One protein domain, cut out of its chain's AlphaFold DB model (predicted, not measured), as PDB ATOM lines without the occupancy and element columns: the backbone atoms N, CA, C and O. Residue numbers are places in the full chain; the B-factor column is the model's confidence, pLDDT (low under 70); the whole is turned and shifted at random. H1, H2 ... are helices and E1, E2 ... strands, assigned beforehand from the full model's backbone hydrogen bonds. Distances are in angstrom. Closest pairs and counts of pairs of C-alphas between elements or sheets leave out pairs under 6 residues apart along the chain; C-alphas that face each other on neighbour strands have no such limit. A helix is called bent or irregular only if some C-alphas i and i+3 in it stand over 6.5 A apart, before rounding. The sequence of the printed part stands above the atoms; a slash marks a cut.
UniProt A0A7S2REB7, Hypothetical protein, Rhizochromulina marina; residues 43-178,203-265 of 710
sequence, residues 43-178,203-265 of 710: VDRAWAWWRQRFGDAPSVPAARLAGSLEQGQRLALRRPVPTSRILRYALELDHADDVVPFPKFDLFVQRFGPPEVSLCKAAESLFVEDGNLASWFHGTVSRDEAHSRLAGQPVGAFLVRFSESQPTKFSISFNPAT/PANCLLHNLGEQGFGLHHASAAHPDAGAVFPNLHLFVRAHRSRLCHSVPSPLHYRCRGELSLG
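What this domain is: This is residues 43 to 178 and 203 to 265 of the 710 residues of the protein "Hypothetical protein" of Rhizochromulina marina (UniProt A0A7S2REB7). Two lobes sit side by side along the longest axis: a cluster of crossed helices, H1 to H5, with a tiny two-stranded sheet, E1 and E2, at its far side, and a strongly twisted five-stranded sheet, E3 to E7, with H6 over one face and H7 over the other. H5 joins the lobes by touching H7, H8 packs on edge strand E3 with residues 253 to 255, and residues 221 to 226 stick out. The 199 printed residues include eight named helices and seven named strands, in the order H1 E1 H2 H3 E2 H4 H5 E3 H6 E4 E5 E6 E7 H7 H8; the class is mixed. The larger sheet, order E3 E4 E5 E6 E7, is mixed, and the whole is compact, with a radius of gyration of the C-alphas of 16.7 A and spans of 53 by 42 by 30 A.

Where its parts are: H1, residues 43 to 54, begins at C-alpha 43 (-53.601, 16.519, -14.453) and is 15.9 A long. E1 is residues 59 to 61, H2 62 to 72, H3 83 to 91, E2 99 to 101, H4 102 to 112 and H5 115 to 126, 16.4 A long. E3 is residues 137 to 140, H6 143 to 150, E4 157 to 162, 17.5 A long, E5 170 to 174, E6 204 to 210, 20.0 A long, and E7 216 to 218. H7 is residues 235 to 241, and H8, 253 to 263, ends at C-alpha 263 (-44.772, 47.881, 3.773).

How they stand to each other: H1 touches H4 at Ala 46 and Asp 106, their closest C-alphas, 5.7 A apart. H5 is the hub, touching H2, H3, H7 and, only at the corner, H4; its closest C-alphas to H3 are Ala 123 and Ile 86, 6.1 A, and to H7 Ser 125 and Leu 235, 4.7 A. H5 is irregular, C-alphas 116 and 119 being 7.6 A apart, with 6 of 8 O i to N i+4 pairs within hydrogen-bond range; in the other helices every such pair is. E1 and E2 are antiparallel, N 60 to O 100 being 2.9 A. E3, H6 and E4 form a strand-helix-strand unit, two parallel neighbour strands with a helix between, its crossover right-handed; N 138 to O 160 is 2.8 A. E4 and E5 form a hairpin, N 159 to O 173 being 2.9 A; E6 is antiparallel to E5, N 206 to O 172 being 2.8 A, and forms a hairpin with E7, N 209 to O 217 being 2.8 A. H6, at a height over the sheet of 8.4 A, and H7, at 8.9 A, are on opposite faces.

The domain as a whole: The farthest C-alphas, Gly 55 and Thr 178, are 53.5 A apart. Residues 179 to 202 are not printed, and C-alphas 178 and 203 are 10.5 A apart across the cut. The links E7 to H7 and H7 to H8 are long. Mean pLDDT of the printed part is 93.3; residues 74 to 76, 96 to 97 and 220 to 223 are under 70.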
ATOM      1  N   VAL A  43     -52.175  16.177 -14.369       82.06
ATOM      2  CA  VAL A  43     -53.601  16.519 -14.453       82.06
ATOM      3  C   VAL A  43     -54.480  15.572 -13.629       82.06
ATOM      4  O   VAL A  43     -55.314  16.031 -12.850       82.06
ATOM      5  N   ASP A  44     -54.274  14.257 -13.736       91.38
ATOM      6  CA  ASP A  44     -55.093  13.263 -13.029       91.38
ATOM      7  C   ASP A  44     -54.937  13.408 -11.511       91.38
ATOM      8  O   ASP A  44     -55.911  13.342 -10.757       91.38
ATOM      9  N   ARG A  45     -53.706  13.684 -11.059       93.50
ATOM     10  CA  ARG A  45     -53.393  13.896  -9.641       93.50
ATOM     11  C   ARG A  45     -53.945  15.230  -9.132       93.50
ATOM     12  O   ARG A  45     -54.496  15.266  -8.033       93.50
ATOM     13  N   ALA A  46     -53.858  16.304  -9.926       95.81
ATOM     14  CA  ALA A  46     -54.440  17.603  -9.581       95.81
ATOM     15  C   ALA A  46     -55.963  17.510  -9.410       95.81
ATOM     16  O   ALA A  46     -56.512  17.992  -8.418       95.81
ATOM     17  N   TRP A  47     -56.641  16.848 -10.350       96.56
ATOM     18  CA  TRP A  47     -58.091  16.686 -10.319       96.56
ATOM     19  C   TRP A  47     -58.564  15.768  -9.193       96.56
ATOM     20  O   TRP A  47     -59.529  16.098  -8.503       96.56
ATOM     21  N   ALA A  48     -57.873  14.648  -8.955       96.94
ATOM     22  CA  ALA A  48     -58.180  13.757  -7.839       96.94
ATOM     23  C   ALA A  48     -58.070  14.486  -6.491       96.94
ATOM     24  O   ALA A  48     -58.985  14.408  -5.669       96.94
ATOM     25  N   TRP A  49     -56.993  15.257  -6.298       97.00
ATOM     26  CA  TRP A  49     -56.803  16.066  -5.095       97.00
ATOM     27  C   TRP A  49     -57.894  17.136  -4.950       97.00
ATOM     28  O   TRP A  49     -58.480  17.290  -3.876       97.00
ATOM     29  N   TRP A  50     -58.220  17.840  -6.038       98.06
ATOM     30  CA  TRP A  50     -59.267  18.862  -6.047       98.06
ATOM     31  C   TRP A  50     -60.629  18.285  -5.659       98.06
ATOM     32  O   TRP A  50     -61.269  18.785  -4.733       98.06
ATOM     33  N   ARG A  51     -61.042  17.186  -6.303       97.88
ATOM     34  CA  ARG A  51     -62.300  16.493  -6.001       97.88
ATOM     35  C   ARG A  51     -62.373  16.010  -4.565       97.88
ATOM     36  O   ARG A  51     -63.412  16.157  -3.928       97.88
ATOM     37  N   GLN A  52     -61.275  15.479  -4.034       97.44
ATOM     38  CA  GLN A  52     -61.219  15.029  -2.646       97.44
ATOM     39  C   GLN A  52     -61.484  16.174  -1.653       97.44
ATOM     40  O   GLN A  52     -62.124  15.956  -0.627       97.44
ATOM     41  N   ARG A  53     -60.991  17.388  -1.932       97.62
ATOM     42  CA  ARG A  53     -61.085  18.537  -1.012       97.62
ATOM     43  C   ARG A  53     -62.324  19.403  -1.230       97.62
ATOM     44  O   ARG A  53     -62.845  19.985  -0.275       97.62
ATOM     45  N   PHE A  54     -62.787  19.506  -2.471       97.88
ATOM     46  CA  PHE A  54     -63.791  20.487  -2.881       97.88
ATOM     47  C   PHE A  54     -64.965  19.894  -3.670       97.88
ATOM     48  O   PHE A  54     -65.883  20.637  -4.016       97.88
ATOM     49  N   GLY A  55     -64.976  18.583  -3.928       97.62
ATOM     50  CA  GLY A  55     -65.963  17.941  -4.796       97.62
ATOM     51  C   GLY A  55     -65.833  18.405  -6.248       97.62
ATOM     52  O   GLY A  55     -64.749  18.750  -6.710       97.62
ATOM     53  N   ASP A  56     -66.948  18.461  -6.973       97.50
ATOM     54  CA  ASP A  56     -66.987  18.943  -8.361       97.50
ATOM     55  C   ASP A  56     -67.124  20.478  -8.467       97.50
ATOM     56  O   ASP A  56     -67.637  21.001  -9.456       97.50
ATOM     57  N   ALA A  57     -66.693  21.230  -7.445       97.81
ATOM     58  CA  ALA A  57     -66.728  22.689  -7.486       97.81
ATOM     59  C   ALA A  57     -65.841  23.214  -8.638       97.81
ATOM     60  O   ALA A  57     -64.656  22.874  -8.683       97.81
ATOM     61  N   PRO A  58     -66.351  24.066  -9.550       97.44
ATOM     62  CA  PRO A  58     -65.560  24.579 -10.677       97.44
ATOM     63  C   PRO A  58     -64.472  25.570 -10.233       97.44
ATOM     64  O   PRO A  58     -63.479  25.785 -10.933       97.44
ATOM     65  N   SER A  59     -64.654  26.173  -9.058       97.38
ATOM     66  CA  SER A  59     -63.750  27.143  -8.457       97.38
ATOM     67  C   SER A  59     -63.923  27.188  -6.941       97.38
ATOM     68  O   SER A  59     -65.000  26.872  -6.430       97.38
ATOM     69  N   VAL A  60     -62.895  27.626  -6.214       97.44
ATOM     70  CA  VAL A  60     -62.948  27.794  -4.751       97.44
ATOM     71  C   VAL A  60     -62.303  29.103  -4.308       97.44
ATOM     72  O   VAL A  60     -61.380  29.564  -4.974       97.44
ATOM     73  N   PRO A  61     -62.716  29.694  -3.173       96.19
ATOM     74  CA  PRO A  61     -62.022  30.853  -2.624       96.19
ATOM     75  C   PRO A  61     -60.534  30.568  -2.357       96.19
ATOM     76  O   PRO A  61     -60.197  29.510  -1.818       96.19
ATOM     77  N   ALA A  62     -59.648  31.512  -2.674       95.31
ATOM     78  CA  ALA A  62     -58.199  31.388  -2.527       95.31
ATOM     79  C   ALA A  62     -57.794  31.079  -1.080       95.31
ATOM     80  O   ALA A  62     -56.952  30.216  -0.852       95.31
ATOM     81  N   ALA A  63     -58.459  31.692  -0.095       94.25
ATOM     82  CA  ALA A  63     -58.256  31.390   1.323       94.25
ATOM     83  C   ALA A  63     -58.619  29.934   1.684       94.25
ATOM     84  O   ALA A  63     -57.919  29.283   2.459       94.25
ATOM     85  N   ARG A  64     -59.687  29.383   1.086       96.25
ATOM     86  CA  ARG A  64     -60.088  27.982   1.295       96.25
ATOM     87  C   ARG A  64     -59.099  27.017   0.639       96.25
ATOM     88  O   ARG A  64     -58.793  25.970   1.217       96.25
ATOM     89  N   LEU A  65     -58.593  27.367  -0.547       96.62
ATOM     90  CA  LEU A  65     -57.530  26.615  -1.211       96.62
ATOM     91  C   LEU A  65     -56.245  26.624  -0.377       96.62
ATOM     92  O   LEU A  65     -55.680  25.559  -0.143       96.62
ATOM     93  N   ALA A  66     -55.839  27.799   0.112       95.00
ATOM     94  CA  ALA A  66     -54.681  27.986   0.981       95.00
ATOM     95  C   ALA A  66     -54.742  27.060   2.200       95.00
ATOM     96  O   ALA A  66     -53.868  26.210   2.353       95.00
ATOM     97  N   GLY A  67     -55.823  27.133   2.983       94.44
ATOM     98  CA  GLY A  67     -55.979  26.287   4.169       94.44
ATOM     99  C   GLY A  67     -55.983  24.787   3.848       94.44
ATOM    100  O   GLY A  67     -55.490  23.979   4.631       94.44
ATOM    101  N   SER A  68     -56.484  24.388   2.674       96.00
ATOM    102  CA  SER A  68     -56.471  22.977   2.255       96.00
ATOM    103  C   SER A  68     -55.079  22.492   1.839       96.00
ATOM    104  O   SER A  68     -54.734  21.341   2.113       96.00
ATOM    105  N   LEU A  69     -54.281  23.350   1.193       95.00
ATOM    106  CA  LEU A  69     -52.885  23.056   0.856       95.00
ATOM    107  C   LEU A  69     -52.025  22.986   2.122       95.00
ATOM    108  O   LEU A  69     -51.287  22.021   2.291       95.00
ATOM    109  N   GLU A  70     -52.186  23.932   3.047       93.19
ATOM    110  CA  GLU A  70     -51.483  23.945   4.338       93.19
ATOM    111  C   GLU A  70     -51.768  22.685   5.165       93.19
ATOM    112  O   GLU A  70     -50.851  22.067   5.693       93.19
ATOM    113  N   GLN A  71     -53.025  22.229   5.221       91.44
ATOM    114  CA  GLN A  71     -53.380  20.985   5.919       91.44
ATOM    115  C   GLN A  71     -52.728  19.737   5.311       91.44
ATOM    116  O   GLN A  71     -52.487  18.756   6.017       91.44
ATOM    117  N   GLY A  72     -52.500  19.736   3.995       84.56
ATOM    118  CA  GLY A  72     -51.812  18.648   3.302       84.56
ATOM    119  C   GLY A  72     -50.303  18.665   3.539       84.56
ATOM    120  O   GLY A  72     -49.672  17.610   3.577       84.56
ATOM    121  N   GLN A  73     -49.731  19.851   3.737       82.50
ATOM    122  CA  GLN A  73     -48.302  20.055   3.916       82.50
ATOM    123  C   GLN A  73     -47.983  20.160   5.405       82.50
ATOM    124  O   GLN A  73     -47.871  21.236   5.976       82.50
ATOM    125  N   ARG A  74     -47.777  19.005   6.050       65.62
ATOM    126  CA  ARG A  74     -47.296  18.934   7.447       65.62
ATOM    127  C   ARG A  74     -45.922  19.587   7.662       65.62
ATOM    128  O   ARG A  74     -45.478  19.716   8.799       65.62
ATOM    129  N   LEU A  75     -45.233  19.957   6.587       64.56
ATOM    130  CA  LEU A  75     -43.962  20.654   6.642       64.56
ATOM    131  C   LEU A  75     -44.224  22.149   6.778       64.56
ATOM    132  O   LEU A  75     -44.805  22.766   5.888       64.56
ATOM    133  N   ALA A  76     -43.745  22.727   7.879       69.06
ATOM    134  CA  ALA A  76     -43.635  24.169   8.000       69.06
ATOM    135  C   ALA A  76     -42.891  24.706   6.770       69.06
ATOM    136  O   ALA A  76     -41.787  24.245   6.453       69.06
ATOM    137  N   LEU A  77     -43.512  25.659   6.069       79.31
ATOM    138  CA  LEU A  77     -42.843  26.393   5.006       79.31
ATOM    139  C   LEU A  77     -41.529  26.925   5.576       79.31
ATOM    140  O   LEU A  77     -41.516  27.627   6.584       79.31
ATOM    141  N   ARG A  78     -40.404  26.594   4.931       83.38
ATOM    142  CA  ARG A  78     -39.084  27.083   5.364       83.38
ATOM    143  C   ARG A  78     -38.981  28.606   5.317       83.38
ATOM    144  O   ARG A  78     -38.088  29.178   5.930       83.38
ATOM    145  N   ARG A  79     -39.865  29.248   4.550       83.38
ATOM    146  CA  ARG A  79     -39.920  30.694   4.374       83.38
ATOM    147  C   ARG A  79     -41.195  31.235   5.017       83.38
ATOM    148  O   ARG A  79     -42.258  30.662   4.770       83.38
ATOM    149  N   PRO A  80     -41.117  32.345   5.766       88.00
ATOM    150  CA  PRO A  80     -42.261  32.950   6.443       88.00
ATOM    151  C   PRO A  80     -43.124  33.757   5.457       88.00
ATOM    152  O   PRO A  80     -43.325  34.956   5.621       88.00
ATOM    153  N   VAL A  81     -43.601  33.122   4.384       93.19
ATOM    154  CA  VAL A  81     -44.480  33.757   3.394       93.19
ATOM    155  C   VAL A  81     -45.893  33.213   3.576       93.19
ATOM    156  O   VAL A  81     -46.076  32.000   3.464       93.19
ATOM    157  N   PRO A  82     -46.904  34.071   3.811       94.62
ATOM    158  CA  PRO A  82     -48.289  33.627   3.894       94.62
ATOM    159  C   PRO A  82     -48.726  32.881   2.627       94.62
ATOM    160  O   PRO A  82     -48.495  33.344   1.506       94.62
ATOM    161  N   THR A  83     -49.417  31.753   2.792       94.88
ATOM    162  CA  THR A  83     -49.902  30.914   1.683       94.88
ATOM    163  C   THR A  83     -50.787  31.676   0.707       94.88
ATOM    164  O   THR A  83     -50.649  31.514  -0.505       94.88
ATOM    165  N   SER A  84     -51.655  32.557   1.211       93.56
ATOM    166  CA  SER A  84     -52.493  33.434   0.386       93.56
ATOM    167  C   SER A  84     -51.659  34.268  -0.589       93.56
ATOM    168  O   SER A  84     -52.007  34.399  -1.762       93.56
ATOM    169  N   ARG A  85     -50.507  34.766  -0.133       94.56
ATOM    170  CA  ARG A  85     -49.572  35.542  -0.945       94.56
ATOM    171  C   ARG A  85     -48.844  34.665  -1.955       94.56
ATOM    172  O   ARG A  85     -48.751  35.047  -3.117       94.56
ATOM    173  N   ILE A  86     -48.390  33.473  -1.559       96.50
ATOM    174  CA  ILE A  86     -47.776  32.520  -2.500       96.50
ATOM    175  C   ILE A  86     -48.747  32.210  -3.642       96.50
ATOM    176  O   ILE A  86     -48.379  32.335  -4.809       96.50
ATOM    177  N   LEU A  87     -49.996  31.874  -3.314       96.12
ATOM    178  CA  LEU A  87     -51.032  31.577  -4.298       96.12
ATOM    179  C   LEU A  87     -51.335  32.777  -5.194       96.12
ATOM    180  O   LEU A  87     -51.385  32.605  -6.408       96.12
ATOM    181  N   ARG A  88     -51.464  33.984  -4.633       95.75
ATOM    182  CA  ARG A  88     -51.715  35.212  -5.403       95.75
ATOM    183  C   ARG A  88     -50.697  35.408  -6.523       95.75
ATOM    184  O   ARG A  88     -51.086  35.621  -7.667       95.75
ATOM    185  N   TYR A  89     -49.406  35.293  -6.210       96.69
ATOM    186  CA  TYR A  89     -48.335  35.509  -7.187       96.69
ATOM    187  C   TYR A  89     -48.089  34.297  -8.097       96.69
ATOM    188  O   TYR A  89     -47.736  34.470  -9.260       96.69
ATOM    189  N   ALA A  90     -48.301  33.072  -7.611       97.00
ATOM    190  CA  ALA A  90     -48.110  31.860  -8.409       97.00
ATOM    191  C   ALA A  90     -49.252  31.599  -9.412       97.00
ATOM    192  O   ALA A  90     -49.008  31.025 -10.477       97.00
ATOM    193  N   LEU A  91     -50.483  32.000  -9.073       96.56
ATOM    194  CA  LEU A  91     -51.698  31.849  -9.891       96.56
ATOM    195  C   LEU A  91     -52.110  33.138 -10.621       96.56
ATOM    196  O   LEU A  91     -53.089  33.118 -11.376       96.56
ATOM    197  N   GLU A  92     -51.401  34.241 -10.365       95.12
ATOM    198  CA  GLU A  92     -51.701  35.577 -10.896       95.12
ATOM    199  C   GLU A  92     -53.164  35.943 -10.645       95.12
ATOM    200  O   GLU A  92     -53.979  36.069 -11.563       95.12
ATOM    201  N   LEU A  93     -53.520  35.976  -9.361       92.31
ATOM    202  CA  LEU A  93     -54.846  36.382  -8.916       92.31
ATOM    203  C   LEU A  93     -54.888  37.900  -8.775       92.31
ATOM    204  O   LEU A  93     -54.002  38.500  -8.160       92.31
ATOM    205  N   ASP A  94     -55.942  38.497  -9.319       87.00
ATOM    206  CA  ASP A  94     -56.267  39.895  -9.080       87.00
ATOM    207  C   ASP A  94     -56.888  40.051  -7.688       87.00
ATOM    208  O   ASP A  94     -57.606  39.175  -7.211       87.00
ATOM    209  N   HIS A  95     -56.632  41.185  -7.030       75.75
ATOM    210  CA  HIS A  95     -57.074  41.438  -5.652       75.75
ATOM    211  C   HIS A  95     -58.598  41.412  -5.446       75.75
ATOM    212  O   HIS A  95     -59.044  41.310  -4.306       75.75
ATOM    213  N   ALA A  96     -59.387  41.576  -6.512       62.66
ATOM    214  CA  ALA A  96     -60.835  41.748  -6.419       62.66
ATOM    215  C   ALA A  96     -61.591  40.420  -6.274       62.66
ATOM    216  O   ALA A  96     -62.603  40.374  -5.579       62.66
ATOM    217  N   ASP A  97     -61.071  39.346  -6.871       63.91
ATOM    218  CA  ASP A  97     -61.767  38.069  -6.985       63.91
ATOM    219  C   ASP A  97     -60.833  36.939  -6.545       63.91
ATOM    220  O   ASP A  97     -60.269  36.211  -7.365       63.91
ATOM    221  N   ASP A  98     -60.680  36.784  -5.225       86.25
ATOM    222  CA  ASP A  98     -59.971  35.684  -4.550       86.25
ATOM    223  C   ASP A  98     -60.692  34.335  -4.779       86.25
ATOM    224  O   ASP A  98     -60.979  33.587  -3.848       86.25
ATOM    225  N   VAL A  99     -61.030  33.998  -6.020       95.81
ATOM    226  CA  VAL A  99     -61.626  32.734  -6.439       95.81
ATOM    227  C   VAL A  99     -60.680  32.080  -7.437       95.81
ATOM    228  O   VAL A  99     -60.338  32.631  -8.479       95.81
ATOM    229  N   VAL A 100     -60.249  30.867  -7.115       96.81
ATOM    230  CA  VAL A 100     -59.335  30.071  -7.929       96.81
ATOM    231  C   VAL A 100     -60.150  29.050  -8.715       96.81
ATOM    232  O   VAL A 100     -60.722  28.143  -8.108       96.81
ATOM    233  N   PRO A 101     -60.233  29.158 -10.050       97.00
ATOM    234  CA  PRO A 101     -60.851  28.137 -10.883       97.00
ATOM    235  C   PRO A 101     -59.932  26.915 -11.009       97.00
ATOM    236  O   PRO A 101     -58.704  27.056 -11.017       97.00
ATOM    237  N   PHE A 102     -60.513  25.719 -11.150       97.56
ATOM    238  CA  PHE A 102     -59.737  24.475 -11.251       97.56
ATOM    239  C   PHE A 102     -58.641  24.524 -12.337       97.56
ATOM    240  O   PHE A 102     -57.513  24.161 -12.019       97.56
ATOM    241  N   PRO A 103     -58.872  25.049 -13.562       97.31
ATOM    242  CA  PRO A 103     -57.816  25.150 -14.573       97.31
ATOM    243  C   PRO A 103     -56.588  25.965 -14.134       97.31
ATOM    244  O   PRO A 103     -55.463  25.624 -14.494       97.31
ATOM    245  N   LYS A 104     -56.768  27.022 -13.324       96.88
ATOM    246  CA  LYS A 104     -55.632  27.771 -12.762       96.88
ATOM    247  C   LYS A 104     -54.888  26.934 -11.717       96.88
ATOM    248  O   LYS A 104     -53.659  26.931 -11.704       96.88
ATOM    249  N   PHE A 105     -55.615  26.205 -10.869       97.69
ATOM    250  CA  PHE A 105     -55.007  25.288  -9.902       97.69
ATOM    251  C   PHE A 105     -54.238  24.147 -10.582       97.69
ATOM    252  O   PHE A 105     -53.114  23.848 -10.185       97.69
ATOM    253  N   ASP A 106     -54.797  23.556 -11.634       97.50
ATOM    254  CA  ASP A 106     -54.137  22.523 -12.433       97.50
ATOM    255  C   ASP A 106     -52.821  23.044 -13.035       97.50
ATOM    256  O   ASP A 106     -51.768  22.431 -12.864       97.50
ATOM    257  N   LEU A 107     -52.823  24.254 -13.611       97.00
ATOM    258  CA  LEU A 107     -51.590  24.906 -14.071       97.00
ATOM    259  C   LEU A 107     -50.568  25.111 -12.946       97.00
ATOM    260  O   LEU A 107     -49.372  24.908 -13.159       97.00
ATOM    261  N   PHE A 108     -51.008  25.490 -11.747       97.62
ATOM    262  CA  PHE A 108     -50.131  25.618 -10.585       97.62
ATOM    263  C   PHE A 108     -49.486  24.284 -10.195       97.62
ATOM    264  O   PHE A 108     -48.270  24.233 -10.004       97.62
ATOM    265  N   VAL A 109     -50.249  23.189 -10.168       97.19
ATOM    266  CA  VAL A 109     -49.719  21.838  -9.916       97.19
ATOM    267  C   VAL A 109     -48.745  21.416 -11.022       97.19
ATOM    268  O   VAL A 109     -47.659  20.904 -10.759       97.19
ATOM    269  N   GLN A 110     -49.053  21.703 -12.283       96.62
ATOM    270  CA  GLN A 110     -48.148  21.375 -13.384       96.62
ATOM    271  C   GLN A 110     -46.837  22.175 -13.333       96.62
ATOM    272  O   GLN A 110     -45.780  21.634 -13.660       96.62
ATOM    273  N   ARG A 111     -46.867  23.424 -12.851       97.31
ATOM    274  CA  ARG A 111     -45.679  24.283 -12.687       97.31
ATOM    275  C   ARG A 111     -44.830  23.917 -11.473       97.31
ATOM    276  O   ARG A 111     -43.606  23.926 -11.570       97.31
ATOM    277  N   PHE A 112     -45.454  23.616 -10.339       97.62
ATOM    278  CA  PHE A 112     -44.759  23.471  -9.053       97.62
ATOM    279  C   PHE A 112     -44.754  22.043  -8.501       97.62
ATOM    280  O   PHE A 112     -44.172  21.784  -7.455       97.62
ATOM    281  N   GLY A 113     -45.327  21.092  -9.226       95.56
ATOM    282  CA  GLY A 113     -45.336  19.686  -8.856       95.56
ATOM    283  C   GLY A 113     -46.623  19.319  -8.131       95.56
ATOM    284  O   GLY A 113     -47.562  20.112  -8.081       95.56
ATOM    285  N   PRO A 114     -46.700  18.098  -7.596       95.44
ATOM    286  CA  PRO A 114     -47.942  17.600  -7.033       95.44
ATOM    287  C   PRO A 114     -48.402  18.441  -5.822       95.44
ATOM    288  O   PRO A 114     -47.568  19.078  -5.169       95.44
ATOM    289  N   PRO A 115     -49.715  18.480  -5.509       95.75
ATOM    290  CA  PRO A 115     -50.278  19.365  -4.481       95.75
ATOM    291  C   PRO A 115     -49.607  19.259  -3.103       95.75
ATOM    292  O   PRO A 115     -49.550  20.235  -2.355       95.75
ATOM    293  N   GLU A 116     -49.059  18.089  -2.775       93.81
ATOM    294  CA  GLU A 116     -48.377  17.816  -1.508       93.81
ATOM    295  C   GLU A 116     -47.051  18.578  -1.352       93.81
ATOM    296  O   GLU A 116     -46.579  18.746  -0.235       93.81
ATOM    297  N   VAL A 117     -46.449  19.061  -2.444       94.50
ATOM    298  CA  VAL A 117     -45.179  19.813  -2.404       94.50
ATOM    299  C   VAL A 117     -45.237  21.147  -3.144       94.50
ATOM    300  O   VAL A 117     -44.325  21.963  -3.008       94.50
ATOM    301  N   SER A 118     -46.292  21.396  -3.925       95.88
ATOM    302  CA  SER A 118     -46.373  22.535  -4.843       95.88
ATOM    303  C   SER A 118     -46.267  23.881  -4.137       95.88
ATOM    304  O   SER A 118     -45.547  24.758  -4.605       95.88
ATOM    305  N   LEU A 119     -46.918  24.036  -2.981       96.12
ATOM    306  CA  LEU A 119     -46.831  25.260  -2.186       96.12
ATOM    307  C   LEU A 119     -45.410  25.530  -1.660       96.12
ATOM    308  O   LEU A 119     -44.883  26.609  -1.932       96.12
ATOM    309  N   CYS A 120     -44.757  24.566  -0.996       96.06
ATOM    310  CA  CYS A 120     -43.340  24.673  -0.614       96.06
ATOM    311  C   CYS A 120     -42.452  25.030  -1.810       96.06
ATOM    312  O   CYS A 120     -41.647  25.958  -1.738       96.06
ATOM    313  N   LYS A 121     -42.625  24.337  -2.940       96.62
ATOM    314  CA  LYS A 121     -41.809  24.565  -4.135       96.62
ATOM    315  C   LYS A 121     -42.044  25.949  -4.734       96.62
ATOM    316  O   LYS A 121     -41.084  26.586  -5.166       96.62
ATOM    317  N   ALA A 122     -43.284  26.436  -4.741       97.62
ATOM    318  CA  ALA A 122     -43.626  27.787  -5.171       97.62
ATOM    319  C   ALA A 122     -43.017  28.841  -4.242       97.62
ATOM    320  O   ALA A 122     -42.363  29.765  -4.724       97.62
ATOM    321  N   ALA A 123     -43.144  28.665  -2.924       97.06
ATOM    322  CA  ALA A 123     -42.532  29.541  -1.930       97.06
ATOM    323  C   ALA A 123     -41.010  29.619  -2.116       97.06
ATOM    324  O   ALA A 123     -40.434  30.700  -2.194       97.06
ATOM    325  N   GLU A 124     -40.356  28.465  -2.251       96.88
ATOM    326  CA  GLU A 124     -38.907  28.382  -2.405       96.88
ATOM    327  C   GLU A 124     -38.387  28.853  -3.760       96.88
ATOM    328  O   GLU A 124     -37.205  29.183  -3.851       96.88
ATOM    329  N   SER A 125     -39.231  28.850  -4.794       97.88
ATOM    330  CA  SER A 125     -38.856  29.227  -6.159       97.88
ATOM    331  C   SER A 125     -39.140  30.683  -6.488       97.88
ATOM    332  O   SER A 125     -38.411  31.250  -7.293       97.88
ATOM    333  N   LEU A 126     -40.207  31.256  -5.929       98.19
ATOM    334  CA  LEU A 126     -40.674  32.589  -6.299       98.19
ATOM    335  C   LEU A 126     -40.309  33.663  -5.284       98.19
ATOM    336  O   LEU A 126     -40.288  34.829  -5.656       98.19
ATOM    337  N   PHE A 127     -40.067  33.307  -4.026       97.88
ATOM    338  CA  PHE A 127     -39.785  34.274  -2.970       97.88
ATOM    339  C   PHE A 127     -38.327  34.174  -2.540       97.88
ATOM    340  O   PHE A 127     -37.720  33.113  -2.646       97.88
ATOM    341  N   VAL A 128     -37.758  35.271  -2.046       96.44
ATOM    342  CA  VAL A 128     -36.452  35.368  -1.368       96.44
ATOM    343  C   VAL A 128     -36.613  35.156   0.151       96.44
ATOM    344  O   VAL A 128     -37.713  34.876   0.626       96.44
ATOM    345  N   GLU A 129     -35.513  35.071   0.905       93.88
ATOM    346  CA  GLU A 129     -35.534  34.653   2.325       93.88
ATOM    347  C   GLU A 129     -36.270  35.649   3.231       93.88
ATOM    348  O   GLU A 129     -36.905  35.246   4.200       93.88
ATOM    349  N   ASP A 130     -36.268  36.928   2.859       93.31
ATOM    350  CA  ASP A 130     -37.006  38.012   3.518       93.31
ATOM    351  C   ASP A 130     -38.520  38.007   3.208       93.31
ATOM    352  O   ASP A 130     -39.256  38.892   3.638       93.31
ATOM    353  N   GLY A 131     -38.991  37.027   2.432       94.88
ATOM    354  CA  GLY A 131     -40.386  36.898   2.028       94.88
ATOM    355  C   GLY A 131     -40.834  37.870   0.932       94.88
ATOM    356  O   GLY A 131     -42.031  37.935   0.640       94.88
ATOM    357  N   ASN A 132     -39.917  38.606   0.296       96.75
ATOM    358  CA  ASN A 132     -40.210  39.342  -0.932       96.75
ATOM    359  C   ASN A 132     -40.291  38.393  -2.133       96.75
ATOM    360  O   ASN A 132     -39.668  37.334  -2.160       96.75
ATOM    361  N   LEU A 133     -41.042  38.773  -3.167       97.75
ATOM    362  CA  LEU A 133     -40.981  38.078  -4.454       97.75
ATOM    363  C   LEU A 133     -39.584  38.263  -5.062       97.75
ATOM    364  O   LEU A 133     -38.992  39.333  -4.935       97.75
ATOM    365  N   ALA A 134     -39.047  37.261  -5.746       98.06
ATOM    366  CA  ALA A 134     -37.782  37.372  -6.452       98.06
ATOM    367  C   ALA A 134     -37.863  38.488  -7.504       98.06
ATOM    368  O   ALA A 134     -38.785  38.519  -8.320       98.06
ATOM    369  N   SER A 135     -36.885  39.398  -7.505       98.06
ATOM    370  CA  SER A 135     -36.871  40.561  -8.406       98.06
ATOM    371  C   SER A 135     -36.956  40.164  -9.880       98.06
ATOM    372  O   SER A 135     -37.623  40.838 -10.655       98.06
ATOM    373  N   TRP A 136     -36.341  39.041 -10.254       98.44
ATOM    374  CA  TRP A 136     -36.322  38.509 -11.616       98.44
ATOM    375  C   TRP A 136     -37.598  37.767 -12.032       98.44
ATOM    376  O   TRP A 136     -37.644  37.299 -13.166       98.44
ATOM    377  N   PHE A 137     -38.616  37.599 -11.178       98.50
ATOM    378  CA  PHE A 137     -39.832  36.855 -11.531       98.50
ATOM    379  C   PHE A 137     -40.954  37.778 -12.032       98.50
ATOM    380  O   PHE A 137     -41.473  38.616 -11.295       98.50
ATOM    381  N   HIS A 138     -41.346  37.614 -13.298       98.31
ATOM    382  CA  HIS A 138     -42.268  38.509 -14.015       98.31
ATOM    383  C   HIS A 138     -43.685  37.952 -14.200       98.31
ATOM    384  O   HIS A 138     -44.533  38.670 -14.709       98.31
ATOM    385  N   GLY A 139     -43.970  36.718 -13.770       97.44
ATOM    386  CA  GLY A 139     -45.275  36.093 -14.018       97.44
ATOM    387  C   GLY A 139     -45.495  35.813 -15.507       97.44
ATOM    388  O   GLY A 139     -44.585  35.341 -16.191       97.44
ATOM    389  N   THR A 140     -46.693  36.071 -16.016       96.81
ATOM    390  CA  THR A 140     -47.081  35.937 -17.419       96.81
ATOM    391  C   THR A 140     -46.694  37.206 -18.159       96.81
ATOM    392  O   THR A 140     -47.336  38.243 -18.058       96.81
ATOM    393  N   VAL A 141     -45.613  37.088 -18.921       97.25
ATOM    394  CA  VAL A 141     -45.090  38.126 -19.807       97.25
ATOM    395  C   VAL A 141     -44.830  37.477 -21.161       97.25
ATOM    396  O   VAL A 141     -44.330  36.343 -21.225       97.25
ATOM    397  N   SER A 142     -45.189  38.165 -22.246       97.44
ATOM    398  CA  SER A 142     -44.977  37.641 -23.601       97.44
ATOM    399  C   SER A 142     -43.487  37.579 -23.938       97.44
ATOM    400  O   SER A 142     -42.637  38.182 -23.272       97.44
ATOM    401  N   ARG A 143     -43.130  36.823 -24.981       97.00
ATOM    402  CA  ARG A 143     -41.729  36.791 -25.440       97.00
ATOM    403  C   ARG A 143     -41.229  38.182 -25.850       97.00
ATOM    404  O   ARG A 143     -40.111  38.545 -25.487       97.00
ATOM    405  N   ASP A 144     -42.054  38.941 -26.559       97.19
ATOM    406  CA  ASP A 144     -41.691  40.257 -27.093       97.19
ATOM    407  C   ASP A 144     -41.580  41.307 -25.984       97.19
ATOM    408  O   ASP A 144     -40.674  42.143 -25.988       97.19
ATOM    409  N   GLU A 145     -42.445  41.228 -24.972       97.81
ATOM    410  CA  GLU A 145     -42.359  42.087 -23.795       97.81
ATOM    411  C   GLU A 145     -41.098  41.772 -22.971       97.81
ATOM    412  O   GLU A 145     -40.383  42.686 -22.558       97.81
ATOM    413  N   ALA A 146     -40.761  40.489 -22.790       98.00
ATOM    414  CA  ALA A 146     -39.509  40.091 -22.149       98.00
ATOM    415  C   ALA A 146     -38.281  40.609 -22.915       98.00
ATOM    416  O   ALA A 146     -37.329  41.091 -22.303       98.00
ATOM    417  N   HIS A 147     -38.309  40.543 -24.249       97.31
ATOM    418  CA  HIS A 147     -37.259  41.092 -25.108       97.31
ATOM    419  C   HIS A 147     -37.141  42.607 -24.979       97.31
ATOM    420  O   HIS A 147     -36.033  43.112 -24.828       97.31
ATOM    421  N   SER A 148     -38.266  43.315 -24.953       97.12
ATOM    422  CA  SER A 148     -38.302  44.769 -24.779       97.12
ATOM    423  C   SER A 148     -37.713  45.199 -23.433       97.12
ATOM    424  O   SER A 148     -36.969  46.171 -23.368       97.12
ATOM    425  N   ARG A 149     -37.974  44.440 -22.359       97.81
ATOM    426  CA  ARG A 149     -37.399  44.688 -21.022       97.81
ATOM    427  C   ARG A 149     -35.900  44.388 -20.940       97.81
ATOM    428  O   ARG A 149     -35.215  44.951 -20.093       97.81
ATOM    429  N   LEU A 150     -35.405  43.490 -21.789       97.50
ATOM    430  CA  LEU A 150     -33.988  43.129 -21.880       97.50
ATOM    431  C   LEU A 150     -33.210  44.010 -22.867       97.50
ATOM    432  O   LEU A 150     -31.981  44.053 -22.801       97.50
ATOM    433  N   ALA A 151     -33.890  44.725 -23.762       96.00
ATOM    434  CA  ALA A 151     -33.254  45.641 -24.696       96.00
ATOM    435  C   ALA A 151     -32.483  46.736 -23.936       96.00
ATOM    436  O   ALA A 151     -33.000  47.358 -23.009       96.00
ATOM    437  N   GLY A 152     -31.214  46.936 -24.299       94.12
ATOM    438  CA  GLY A 152     -30.319  47.898 -23.642       94.12
ATOM    439  C   GLY A 152     -29.803  47.484 -22.255       94.12
ATOM    440  O   GLY A 152     -28.973  48.193 -21.692       94.12
ATOM    441  N   GLN A 153     -30.244  46.346 -21.708       96.62
ATOM    442  CA  GLN A 153     -29.722  45.817 -20.445       96.62
ATOM    443  C   GLN A 153     -28.338  45.171 -20.645       96.62
ATOM    444  O   GLN A 153     -28.051  44.665 -21.735       96.62
ATOM    445  N   PRO A 154     -27.475  45.138 -19.610       95.81
ATOM    446  CA  PRO A 154     -26.140  44.560 -19.728       95.81
ATOM    447  C   PRO A 154     -26.173  43.077 -20.122       95.81
ATOM    448  O   PRO A 154     -27.164  42.366 -19.932       95.81
ATOM    449  N   VAL A 155     -25.052  42.587 -20.651       95.50
ATOM    450  CA  VAL A 155     -24.837  41.153 -20.882       95.50
ATOM    451  C   VAL A 155     -25.091  40.371 -19.593       95.50
ATOM    452  O   VAL A 155     -24.660  40.761 -18.511       95.50
ATOM    453  N   GLY A 156     -25.806  39.256 -19.708       96.38
ATOM    454  CA  GLY A 156     -26.216  38.441 -18.573       96.38
ATOM    455  C   GLY A 156     -27.396  39.009 -17.785       96.38
ATOM    456  O   GLY A 156     -27.772  38.430 -16.763       96.38
ATOM    457  N   ALA A 157     -28.009  40.110 -18.238       97.94
ATOM    458  CA  ALA A 157     -29.313  40.518 -17.738       97.94
ATOM    459  C   ALA A 157     -30.361  39.447 -18.035       97.94
ATOM    460  O   ALA A 157     -30.369  38.879 -19.127       97.94
ATOM    461  N   PHE A 158     -31.231  39.155 -17.067       98.44
ATOM    462  CA  PHE A 158     -32.212  38.082 -17.190       98.44
ATOM    463  C   PHE A 158     -33.508  38.343 -16.424       98.44
ATOM    464  O   PHE A 158     -33.553  39.094 -15.447       98.44
ATOM    465  N   LEU A 159     -34.555  37.642 -16.848       98.50
ATOM    466  CA  LEU A 159     -35.822  37.514 -16.143       98.50
ATOM    467  C   LEU A 159     -36.406  36.109 -16.326       98.50
ATOM    468  O   LEU A 159     -36.076  35.400 -17.279       98.50
ATOM    469  N   VAL A 160     -37.292  35.713 -15.416       98.50
ATOM    470  CA  VAL A 160     -38.034  34.449 -15.450       98.50
ATOM    471  C   VAL A 160     -39.520  34.748 -15.524       98.50
ATOM    472  O   VAL A 160     -40.041  35.581 -14.783       98.50
ATOM    473  N   ARG A 161     -40.208  34.038 -16.409       98.12
ATOM    474  CA  ARG A 161     -41.636  34.190 -16.687       98.12
ATOM    475  C   ARG A 161     -42.294  32.829 -16.866       98.12
ATOM    476  O   ARG A 161     -41.614  31.822 -17.083       98.12
ATOM    477  N   PHE A 162     -43.614  32.787 -16.818       98.00
ATOM    478  CA  PHE A 162     -44.362  31.649 -17.331       98.00
ATOM    479  C   PHE A 162     -44.235  31.601 -18.856       98.00
ATOM    480  O   PHE A 162     -44.253  32.631 -19.532       98.00
ATOM    481  N   SER A 163     -44.047  30.405 -19.410       96.75
ATOM    482  CA  SER A 163     -43.913  30.243 -20.855       96.75
ATOM    483  C   SER A 163     -45.270  30.408 -21.539       96.75
ATOM    484  O   SER A 163     -46.201  29.656 -21.274       96.75
ATOM    485  N   GLU A 164     -45.356  31.359 -22.463       94.81
ATOM    486  CA  GLU A 164     -46.565  31.659 -23.241       94.81
ATOM    487  C   GLU A 164     -47.017  30.475 -24.113       94.81
ATOM    488  O   GLU A 164     -48.183  30.094 -24.101       94.81
ATOM    489  N   SER A 165     -46.081  29.831 -24.818       95.19
ATOM    490  CA  SER A 165     -46.387  28.682 -25.681       95.19
ATOM    491  C   SER A 165     -46.584  27.380 -24.909       95.19
ATOM    492  O   SER A 165     -47.139  26.420 -25.439       95.19
ATOM    493  N   GLN A 166     -46.089  27.315 -23.670       96.00
ATOM    494  CA  GLN A 166     -46.155  26.125 -22.826       96.00
ATOM    495  C   GLN A 166     -46.468  26.548 -21.388       96.00
ATOM    496  O   GLN A 166     -45.557  26.558 -20.559       96.00
ATOM    497  N   PRO A 167     -47.737  26.878 -21.074       95.38
ATOM    498  CA  PRO A 167     -48.135  27.489 -19.799       95.38
ATOM    499  C   PRO A 167     -47.745  26.700 -18.548       95.38
ATOM    500  O   PRO A 167     -47.739  27.251 -17.452       95.38
ATOM    501  N   THR A 168     -47.409  25.424 -18.702       95.88
ATOM    502  CA  THR A 168     -46.988  24.487 -17.655       95.88
ATOM    503  C   THR A 168     -45.505  24.618 -17.287       95.88
ATOM    504  O   THR A 168     -45.049  24.009 -16.322       95.88
ATOM    505  N   LYS A 169     -44.737  25.411 -18.047       96.25
ATOM    506  CA  LYS A 169     -43.283  25.570 -17.931       96.25
ATOM    507  C   LYS A 169     -42.895  27.006 -17.605       96.25
ATOM    508  O   LYS A 169     -43.640  27.951 -17.871       96.25
ATOM    509  N   PHE A 170     -41.676  27.168 -17.104       97.94
ATOM    510  CA  PHE A 170     -41.047  28.481 -16.977       97.94
ATOM    511  C   PHE A 170     -40.165  28.756 -18.188       97.94
ATOM    512  O   PHE A 170     -39.590  27.839 -18.779       97.94
ATOM    513  N   SER A 171     -40.035  30.027 -18.543       97.56
ATOM    514  CA  SER A 171     -39.062  30.501 -19.513       97.56
ATOM    515  C   SER A 171     -38.128  31.508 -18.855       97.56
ATOM    516  O   SER A 171     -38.574  32.394 -18.129       97.56
ATOM    517  N   ILE A 172     -36.833  31.366 -19.114       97.81
ATOM    518  CA  ILE A 172     -35.817  32.360 -18.777       97.81
ATOM    519  C   ILE A 172     -35.462  33.095 -20.055       97.81
ATOM    520  O   ILE A 172     -35.004  32.471 -21.013       97.81
ATOM    521  N   SER A 173     -35.644  34.407 -20.051       98.00
ATOM    522  CA  SER A 173     -35.177  35.290 -21.113       98.00
ATOM    523  C   SER A 173     -33.933  36.014 -20.603       98.00
ATOM    524  O   SER A 173     -33.948  36.527 -19.484       98.00
ATOM    525  N   PHE A 174     -32.848  36.026 -21.378       97.88
ATOM    526  CA  PHE A 174     -31.594  36.655 -20.959       97.88
ATOM    527  C   PHE A 174     -30.778  37.194 -22.136       97.88
ATOM    528  O   PHE A 174     -30.869  36.677 -23.251       97.88
ATOM    529  N   ASN A 175     -29.945  38.203 -21.881       97.38
ATOM    530  CA  ASN A 175     -28.981  38.718 -22.851       97.38
ATOM    531  C   ASN A 175     -27.745  37.816 -22.845       97.38
ATOM    532  O   ASN A 175     -27.010  37.816 -21.853       97.38
ATOM    533  N   PRO A 176     -27.506  37.010 -23.897       95.50
ATOM    534  CA  PRO A 176     -26.338  36.148 -23.923       95.50
ATOM    535  C   PRO A 176     -25.076  37.007 -23.921       95.50
ATOM    536  O   PRO A 176     -25.060  38.107 -24.476       95.50
ATOM    537  N   ALA A 177     -24.000  36.487 -23.329       88.81
ATOM    538  CA  ALA A 177     -22.685  37.020 -23.635       88.81
ATOM    539  C   ALA A 177     -22.516  36.964 -25.146       88.81
ATOM    540  O   ALA A 177     -22.688  35.894 -25.737       88.81
ATOM    541  N   THR A 178     -22.238  38.117 -25.762       83.25
ATOM    542  CA  THR A 178     -21.714  38.145 -27.122       83.25
ATOM    543  C   THR A 178     -20.583  37.136 -27.124       83.25
ATOM    544  O   THR A 178     -19.658  37.321 -26.323       83.25
ATOM    545  N   PRO A 203     -32.178  38.681 -27.384       94.31
ATOM    546  CA  PRO A 203     -32.175  37.939 -26.133       94.31
ATOM    547  C   PRO A 203     -32.510  36.458 -26.350       94.31
ATOM    548  O   PRO A 203     -33.474  36.093 -27.039       94.31
ATOM    549  N   ALA A 204     -31.733  35.590 -25.712       95.25
ATOM    550  CA  ALA A 204     -31.922  34.150 -25.735       95.25
ATOM    551  C   ALA A 204     -33.065  33.734 -24.799       95.25
ATOM    552  O   ALA A 204     -33.379  34.419 -23.824       95.25
ATOM    553  N   ASN A 205     -33.699  32.597 -25.097       95.56
ATOM    554  CA  ASN A 205     -34.753  32.020 -24.265       95.56
ATOM    555  C   ASN A 205     -34.415  30.571 -23.916       95.56
ATOM    556  O   ASN A 205     -33.993  29.800 -24.774       95.56
ATOM    557  N   CYS A 206     -34.653  30.199 -22.666       95.25
ATOM    558  CA  CYS A 206     -34.466  28.851 -22.156       95.25
ATOM    559  C   CYS A 206     -35.759  28.374 -21.486       95.25
ATOM    560  O   CYS A 206     -36.411  29.161 -20.803       95.25
ATOM    561  N   LEU A 207     -36.154  27.116 -21.696       96.00
ATOM    562  CA  LEU A 207     -37.336  26.527 -21.060       96.00
ATOM    563  C   LEU A 207     -36.920  25.645 -19.887       96.00
ATOM    564  O   LEU A 207     -36.110  24.731 -20.053       96.00
ATOM    565  N   LEU A 208     -37.530  25.886 -18.728       96.44
ATOM    566  CA  LEU A 208     -37.377  25.053 -17.542       96.44
ATOM    567  C   LEU A 208     -38.589  24.150 -17.370       96.44
ATOM    568  O   LEU A 208     -39.740  24.596 -17.372       96.44
ATOM    569  N   HIS A 209     -38.302  22.872 -17.188       95.88
ATOM    570  CA  HIS A 209     -39.286  21.838 -16.959       95.88
ATOM    571  C   HIS A 209     -39.416  21.569 -15.476       95.88
ATOM    572  O   HIS A 209     -38.415  21.397 -14.787       95.88
ATOM    573  N   ASN A 210     -40.650  21.470 -15.009       95.81
ATOM    574  CA  ASN A 210     -40.930  20.905 -13.708       95.81
ATOM    575  C   ASN A 210     -40.835  19.372 -13.783       95.81
ATOM    576  O   ASN A 210     -41.568  18.742 -14.542       95.81
ATOM    577  N   LEU A 211     -39.946  18.780 -12.989       95.31
ATOM    578  CA  LEU A 211     -39.720  17.333 -12.904       95.31
ATOM    579  C   LEU A 211     -40.455  16.724 -11.693       95.31
ATOM    580  O   LEU A 211     -39.958  15.822 -11.022       95.31
ATOM    581  N   GLY A 212     -41.633  17.268 -11.371       94.19
ATOM    582  CA  GLY A 212     -42.444  16.841 -10.232       94.19
ATOM    583  C   GLY A 212     -41.782  17.184  -8.900       94.19
ATOM    584  O   GLY A 212     -41.466  18.342  -8.635       94.19
ATOM    585  N   GLU A 213     -41.570  16.186  -8.051       94.00
ATOM    586  CA  GLU A 213     -40.966  16.366  -6.722       94.00
ATOM    587  C   GLU A 213     -39.454  16.640  -6.794       94.00
ATOM    588  O   GLU A 213     -38.907  17.287  -5.909       94.00
ATOM    589  N   GLN A 214     -38.784  16.224  -7.876       94.81
ATOM    590  CA  GLN A 214     -37.322  16.296  -7.982       94.81
ATOM    591  C   GLN A 214     -36.790  17.726  -8.142       94.81
ATOM    592  O   GLN A 214     -35.666  18.016  -7.742       94.81
ATOM    593  N   GLY A 215     -37.577  18.630  -8.734       96.06
ATOM    594  CA  GLY A 215     -37.136  20.002  -8.979       96.06
ATOM    595  C   GLY A 215     -37.450  20.502 -10.381       96.06
ATOM    596  O   GLY A 215     -38.490  20.176 -10.952       96.06
ATOM    597  N   PHE A 216     -36.559  21.331 -10.902       97.12
ATOM    598  CA  PHE A 216     -36.595  21.943 -12.216       97.12
ATOM    599  C   PHE A 216     -35.357  21.532 -13.005       97.12
ATOM    600  O   PHE A 216     -34.270  21.461 -12.444       97.12
ATOM    601  N   GLY A 217     -35.504  21.298 -14.301       95.62
ATOM    602  CA  GLY A 217     -34.386  20.947 -15.173       95.62
ATOM    603  C   GLY A 217     -34.515  21.576 -16.552       95.62
ATOM    604  O   GLY A 217     -35.592  22.028 -16.954       95.62
ATOM    605  N   LEU A 218     -33.405  21.599 -17.285       93.38
ATOM    606  CA  LEU A 218     -33.406  21.945 -18.704       93.38
ATOM    607  C   LEU A 218     -33.974  20.788 -19.524       93.38
ATOM    608  O   LEU A 218     -33.755  19.621 -19.206       93.38
ATOM    609  N   HIS A 219     -34.686  21.099 -20.608       81.75
ATOM    610  CA  HIS A 219     -35.125  20.060 -21.537       81.75
ATOM    611  C   HIS A 219     -33.908  19.321 -22.117       81.75
ATOM    612  O   HIS A 219     -33.036  19.942 -22.721       81.75
ATOM    613  N   HIS A 220     -33.916  17.985 -22.053       63.19
ATOM    614  CA  HIS A 220     -32.896  17.101 -22.642       63.19
ATOM    615  C   HIS A 220     -32.667  17.255 -24.161       63.19
ATOM    616  O   HIS A 220     -31.789  16.602 -24.712       63.19
ATOM    617  N   ALA A 221     -33.436  18.098 -24.863       54.91
ATOM    618  CA  ALA A 221     -33.349  18.236 -26.318       54.91
ATOM    619  C   ALA A 221     -32.020  18.855 -26.790       54.91
ATOM    620  O   ALA A 221     -31.676  18.742 -27.960       54.91
ATOM    621  N   SER A 222     -31.247  19.463 -25.886       56.94
ATOM    622  CA  SER A 222     -29.875  19.879 -26.160       56.94
ATOM    623  C   SER A 222     -28.907  18.981 -25.399       56.94
ATOM    624  O   SER A 222     -28.302  19.415 -24.423       56.94
ATOM    625  N   ALA A 223     -28.738  17.734 -25.850       65.31
ATOM    626  CA  ALA A 223     -27.750  16.796 -25.301       65.31
ATOM    627  C   ALA A 223     -26.310  17.362 -25.279       65.31
ATOM    628  O   ALA A 223     -25.456  16.850 -24.568       65.31
ATOM    629  N   ALA A 224     -26.050  18.436 -26.033       75.25
ATOM    630  CA  ALA A 224     -24.781  19.155 -26.055       75.25
ATOM    631  C   ALA A 224     -24.597  20.181 -24.916       75.25
ATOM    632  O   ALA A 224     -23.507  20.731 -24.778       75.25
ATOM    633  N   HIS A 225     -25.632  20.496 -24.123       79.06
ATOM    634  CA  HIS A 225     -25.464  21.419 -22.996       79.06
ATOM    635  C   HIS A 225     -24.835  20.662 -21.815       79.06
ATOM    636  O   HIS A 225     -25.359  19.609 -21.457       79.06
ATOM    637  N   PRO A 226     -23.766  21.174 -21.177       80.50
ATOM    638  CA  PRO A 226     -23.086  20.479 -20.077       80.50
ATOM    639  C   PRO A 226     -24.019  20.170 -18.896       80.50
ATOM    640  O   PRO A 226     -23.848  19.166 -18.216       80.50
ATOM    641  N   ASP A 227     -25.056  20.990 -18.712       82.19
ATOM    642  CA  ASP A 227     -26.070  20.814 -17.664       82.19
ATOM    643  C   ASP A 227     -27.299  19.995 -18.108       82.19
ATOM    644  O   ASP A 227     -28.334  20.001 -17.435       82.19
ATOM    645  N   ALA A 228     -27.246  19.317 -19.259       82.50
ATOM    646  CA  ALA A 228     -28.337  18.461 -19.714       82.50
ATOM    647  C   ALA A 228     -28.527  17.288 -18.735       82.50
ATOM    648  O   ALA A 228     -27.748  16.342 -18.710       82.50
ATOM    649  N   GLY A 229     -29.589  17.352 -17.928       87.19
ATOM    650  CA  GLY A 229     -29.893  16.371 -16.880       87.19
ATOM    651  C   GLY A 229     -29.622  16.852 -15.455       87.19
ATOM    652  O   GLY A 229     -30.005  16.161 -14.514       87.19
ATOM    653  N   ALA A 230     -29.044  18.043 -15.271       94.56
ATOM    654  CA  ALA A 230     -28.989  18.663 -13.955       94.56
ATOM    655  C   ALA A 230     -30.409  19.010 -13.474       94.56
ATOM    656  O   ALA A 230     -31.205  19.615 -14.201       94.56
ATOM    657  N   VAL A 231     -30.712  18.630 -12.231       96.00
ATOM    658  CA  VAL A 231     -31.989  18.906 -11.573       96.00
ATOM    659  C   VAL A 231     -31.756  19.837 -10.393       96.00
ATOM    660  O   VAL A 231     -30.895  19.605  -9.549       96.00
ATOM    661  N   PHE A 232     -32.546  20.902 -10.332       97.00
ATOM    662  CA  PHE A 232     -32.451  21.951  -9.328       97.00
ATOM    663  C   PHE A 232     -33.717  21.954  -8.472       97.00
ATOM    664  O   PHE A 232     -34.795  22.164  -9.021       97.00
ATOM    665  N   PRO A 233     -33.637  21.789  -7.143       96.75
ATOM    666  CA  PRO A 233     -34.827  21.702  -6.289       96.75
ATOM    667  C   PRO A 233     -35.807  22.879  -6.446       96.75
ATOM    668  O   PRO A 233     -37.023  22.690  -6.438       96.75
ATOM    669  N   ASN A 234     -35.282  24.091  -6.655       97.06
ATOM    670  CA  ASN A 234     -36.059  25.308  -6.877       97.06
ATOM    671  C   ASN A 234     -35.382  26.245  -7.896       97.06
ATOM    672  O   ASN A 234     -34.203  26.090  -8.232       97.06
ATOM    673  N   LEU A 235     -36.134  27.237  -8.382       97.81
ATOM    674  CA  LEU A 235     -35.654  28.187  -9.396       97.81
ATOM    675  C   LEU A 235     -34.486  29.060  -8.906       97.81
ATOM    676  O   LEU A 235     -33.606  29.398  -9.695       97.81
ATOM    677  N   HIS A 236     -34.419  29.386  -7.612       97.75
ATOM    678  CA  HIS A 236     -33.295  30.145  -7.057       97.75
ATOM    679  C   HIS A 236     -31.971  29.385  -7.177       97.75
ATOM    680  O   HIS A 236     -30.951  29.988  -7.515       97.75
ATOM    681  N   LEU A 237     -31.978  28.071  -6.931       97.31
ATOM    682  CA  LEU A 237     -30.796  27.228  -7.096       97.31
ATOM    683  C   LEU A 237     -30.388  27.103  -8.565       97.31
ATOM    684  O   LEU A 237     -29.195  27.176  -8.853       97.31
ATOM    685  N   PHE A 238     -31.356  27.017  -9.487       97.44
ATOM    686  CA  PHE A 238     -31.076  27.078 -10.925       97.44
ATOM    687  C   PHE A 238     -30.361  28.386 -11.292       97.44
ATOM    688  O   PHE A 238     -29.277  28.363 -11.875       97.44
ATOM    689  N   VAL A 239     -30.936  29.534 -10.912       97.38
ATOM    690  CA  VAL A 239     -30.367  30.858 -11.208       97.38
ATOM    691  C   VAL A 239     -28.980  31.004 -10.578       97.38
ATOM    692  O   VAL A 239     -28.056  31.494 -11.222       97.38
ATOM    693  N   ARG A 240     -28.803  30.528  -9.338       97.00
ATOM    694  CA  ARG A 240     -27.518  30.554  -8.631       97.00
ATOM    695  C   ARG A 240     -26.444  29.734  -9.344       97.00
ATOM    696  O   ARG A 240     -25.319  30.214  -9.454       97.00
ATOM    697  N   ALA A 241     -26.780  28.533  -9.814       96.69
ATOM    698  CA  ALA A 241     -25.850  27.664 -10.531       96.69
ATOM    699  C   ALA A 241     -25.393  28.269 -11.869       96.69
ATOM    700  O   ALA A 241     -24.258  28.060 -12.283       96.69
ATOM    701  N   HIS A 242     -26.235  29.094 -12.497       96.25
ATOM    702  CA  HIS A 242     -25.955  29.732 -13.785       96.25
ATOM    703  C   HIS A 242     -25.562  31.214 -13.659       96.25
ATOM    704  O   HIS A 242     -25.699  31.972 -14.619       96.25
ATOM    705  N   ARG A 243     -25.051  31.654 -12.499       96.19
ATOM    706  CA  ARG A 243     -24.672  33.061 -12.244       96.19
ATOM    707  C   ARG A 243     -23.623  33.629 -13.197       96.19
ATOM    708  O   ARG A 243     -23.589  34.837 -13.367       96.19
ATOM    709  N   SER A 244     -22.800  32.789 -13.826       94.62
ATOM    710  CA  SER A 244     -21.855  33.224 -14.866       94.62
ATOM    711  C   SER A 244     -22.550  33.741 -16.132       94.62
ATOM    712  O   SER A 244     -21.942  34.464 -16.914       94.62
ATOM    713  N   ARG A 245     -23.816  33.363 -16.344       95.06
ATOM    714  CA  ARG A 245     -24.642  33.756 -17.496       95.06
ATOM    715  C   ARG A 245     -25.842  34.612 -17.101       95.06
ATOM    716  O   ARG A 245     -26.335  35.363 -17.929       95.06
ATOM    717  N   LEU A 246     -26.329  34.467 -15.870       97.06
ATOM    718  CA  LEU A 246     -27.494  35.153 -15.313       97.06
ATOM    719  C   LEU A 246     -27.029  36.113 -14.208       97.06
ATOM    720  O   LEU A 246     -27.238  35.877 -13.017       97.06
ATOM    721  N   CYS A 247     -26.326  37.165 -14.619       96.62
ATOM    722  CA  CYS A 247     -25.618  38.082 -13.730       96.62
ATOM    723  C   CYS A 247     -26.543  39.148 -13.130       96.62
ATOM    724  O   CYS A 247     -26.445  39.460 -11.944       96.62
ATOM    725  N   HIS A 248     -27.443  39.709 -13.944       97.38
ATOM    726  CA  HIS A 248     -28.216  40.899 -13.580       97.38
ATOM    727  C   HIS A 248     -29.718  40.610 -13.640       97.38
ATOM    728  O   HIS A 248     -30.311  40.511 -14.710       97.38
ATOM    729  N   SER A 249     -30.364  40.460 -12.485       98.00
ATOM    730  CA  SER A 249     -31.821  40.309 -12.444       98.00
ATOM    731  C   SER A 249     -32.498  41.594 -12.917       98.00
ATOM    732  O   SER A 249     -32.246  42.647 -12.332       98.00
ATOM    733  N   VAL A 250     -33.400  41.508 -13.894       98.38
ATOM    734  CA  VAL A 250     -34.268  42.626 -14.282       98.38
ATOM    735  C   VAL A 250     -35.462  42.677 -13.321       98.38
ATOM    736  O   VAL A 250     -36.233  41.712 -13.299       98.38
ATOM    737  N   PRO A 251     -35.640  43.752 -12.529       97.94
ATOM    738  CA  PRO A 251     -36.735  43.853 -11.571       97.94
ATOM    739  C   PRO A 251     -38.119  43.793 -12.227       97.94
ATOM    740  O   PRO A 251     -38.368  44.379 -13.281       97.94
ATOM    741  N   SER A 252     -39.030  43.082 -11.580       97.62
ATOM    742  CA  SER A 252     -40.407  42.883 -12.022       97.62
ATOM    743  C   SER A 252     -41.374  43.891 -11.389       97.62
ATOM    744  O   SER A 252     -41.280  44.153 -10.189       97.62
ATOM    745  N   PRO A 253     -42.394  44.379 -12.119       97.06
ATOM    746  CA  PRO A 253     -43.528  45.097 -11.536       97.06
ATOM    747  C   PRO A 253     -44.224  44.311 -10.417       97.06
ATOM    748  O   PRO A 253     -44.656  44.902  -9.428       97.06
ATOM    749  N   LEU A 254     -44.285  42.976 -10.526       96.50
ATOM    750  CA  LEU A 254     -44.834  42.119  -9.470       96.50
ATOM    751  C   LEU A 254     -43.979  42.171  -8.205       96.50
ATOM    752  O   LEU A 254     -44.527  42.156  -7.109       96.50
ATOM    753  N   HIS A 255     -42.654  42.273  -8.341       96.75
ATOM    754  CA  HIS A 255     -41.756  42.419  -7.198       96.75
ATOM    755  C   HIS A 255     -42.035  43.718  -6.435       96.75
ATOM    756  O   HIS A 255     -42.189  43.683  -5.216       96.75
ATOM    757  N   TYR A 256     -42.186  44.843  -7.140       96.88
ATOM    758  CA  TYR A 256     -42.509  46.125  -6.508       96.88
ATOM    759  C   TYR A 256     -43.887  46.122  -5.841       96.88
ATOM    760  O   TYR A 256     -44.009  46.575  -4.704       96.88
ATOM    761  N   ARG A 257     -44.905  45.547  -6.496       95.56
ATOM    762  CA  ARG A 257     -46.239  45.364  -5.898       95.56
ATOM    763  C   ARG A 257     -46.159  44.541  -4.612       95.56
ATOM    764  O   ARG A 257     -46.658  44.959  -3.573       95.56
ATOM    765  N   CYS A 258     -45.455  43.415  -4.677       95.25
ATOM    766  CA  CYS A 258     -45.272  42.506  -3.556       95.25
ATOM    767  C   CYS A 258     -44.574  43.197  -2.385       95.25
ATOM    768  O   CYS A 258     -45.007  43.047  -1.245       95.25
ATOM    769  N   ARG A 259     -43.537  43.990  -2.654       95.44
ATOM    770  CA  ARG A 259     -42.838  44.775  -1.633       95.44
ATOM    771  C   ARG A 259     -43.746  45.836  -0.999       95.44
ATOM    772  O   ARG A 259     -43.739  45.970   0.219       95.44
ATOM    773  N   GLY A 260     -44.563  46.527  -1.798       94.81
ATOM    774  CA  GLY A 260     -45.534  47.509  -1.303       94.81
ATOM    775  C   GLY A 260     -46.584  46.910  -0.360       94.81
ATOM    776  O   GLY A 260     -46.917  47.524   0.649       94.81
ATOM    777  N   GLU A 261     -47.046  45.683  -0.630       92.38
ATOM    778  CA  GLU A 261     -47.971  44.958   0.260       92.38
ATOM    779  C   GLU A 261     -47.367  44.695   1.651       92.38
ATOM    780  O   GLU A 261     -48.069  44.818   2.649       92.38
ATOM    781  N   LEU A 262     -46.067  44.377   1.741       88.62
ATOM    782  CA  LEU A 262     -45.397  44.181   3.036       88.62
ATOM    783  C   LEU A 262     -45.263  45.476   3.825       88.62
ATOM    784  O   LEU A 262     -45.435  45.472   5.041       88.62
ATOM    785  N   SER A 263     -44.945  46.574   3.139       88.88
ATOM    786  CA  SER A 263     -44.772  47.881   3.773       88.88
ATOM    787  C   SER A 263     -46.069  48.414   4.378       88.88
ATOM    788  O   SER A 263     -46.024  49.097   5.394       88.88
ATOM    789  N   LEU A 264     -47.221  48.085   3.786       86.19
ATOM    790  CA  LEU A 264     -48.522  48.531   4.286       86.19
ATOM    791  C   LEU A 264     -48.980  47.790   5.551       86.19
ATOM    792  O   LEU A 264     -49.873  48.287   6.235       86.19
ATOM    793  N   GLY A 265     -48.342  46.663   5.887       74.69
ATOM    794  CA  GLY A 265     -48.668  45.833   7.041       74.69
ATOM    795  C   GLY A 265     -50.058  45.192   6.947       74.69
ATOM    796  O   GLY A 265     -51.048  45.823   6.580       74.69
TER     797      GLY A 265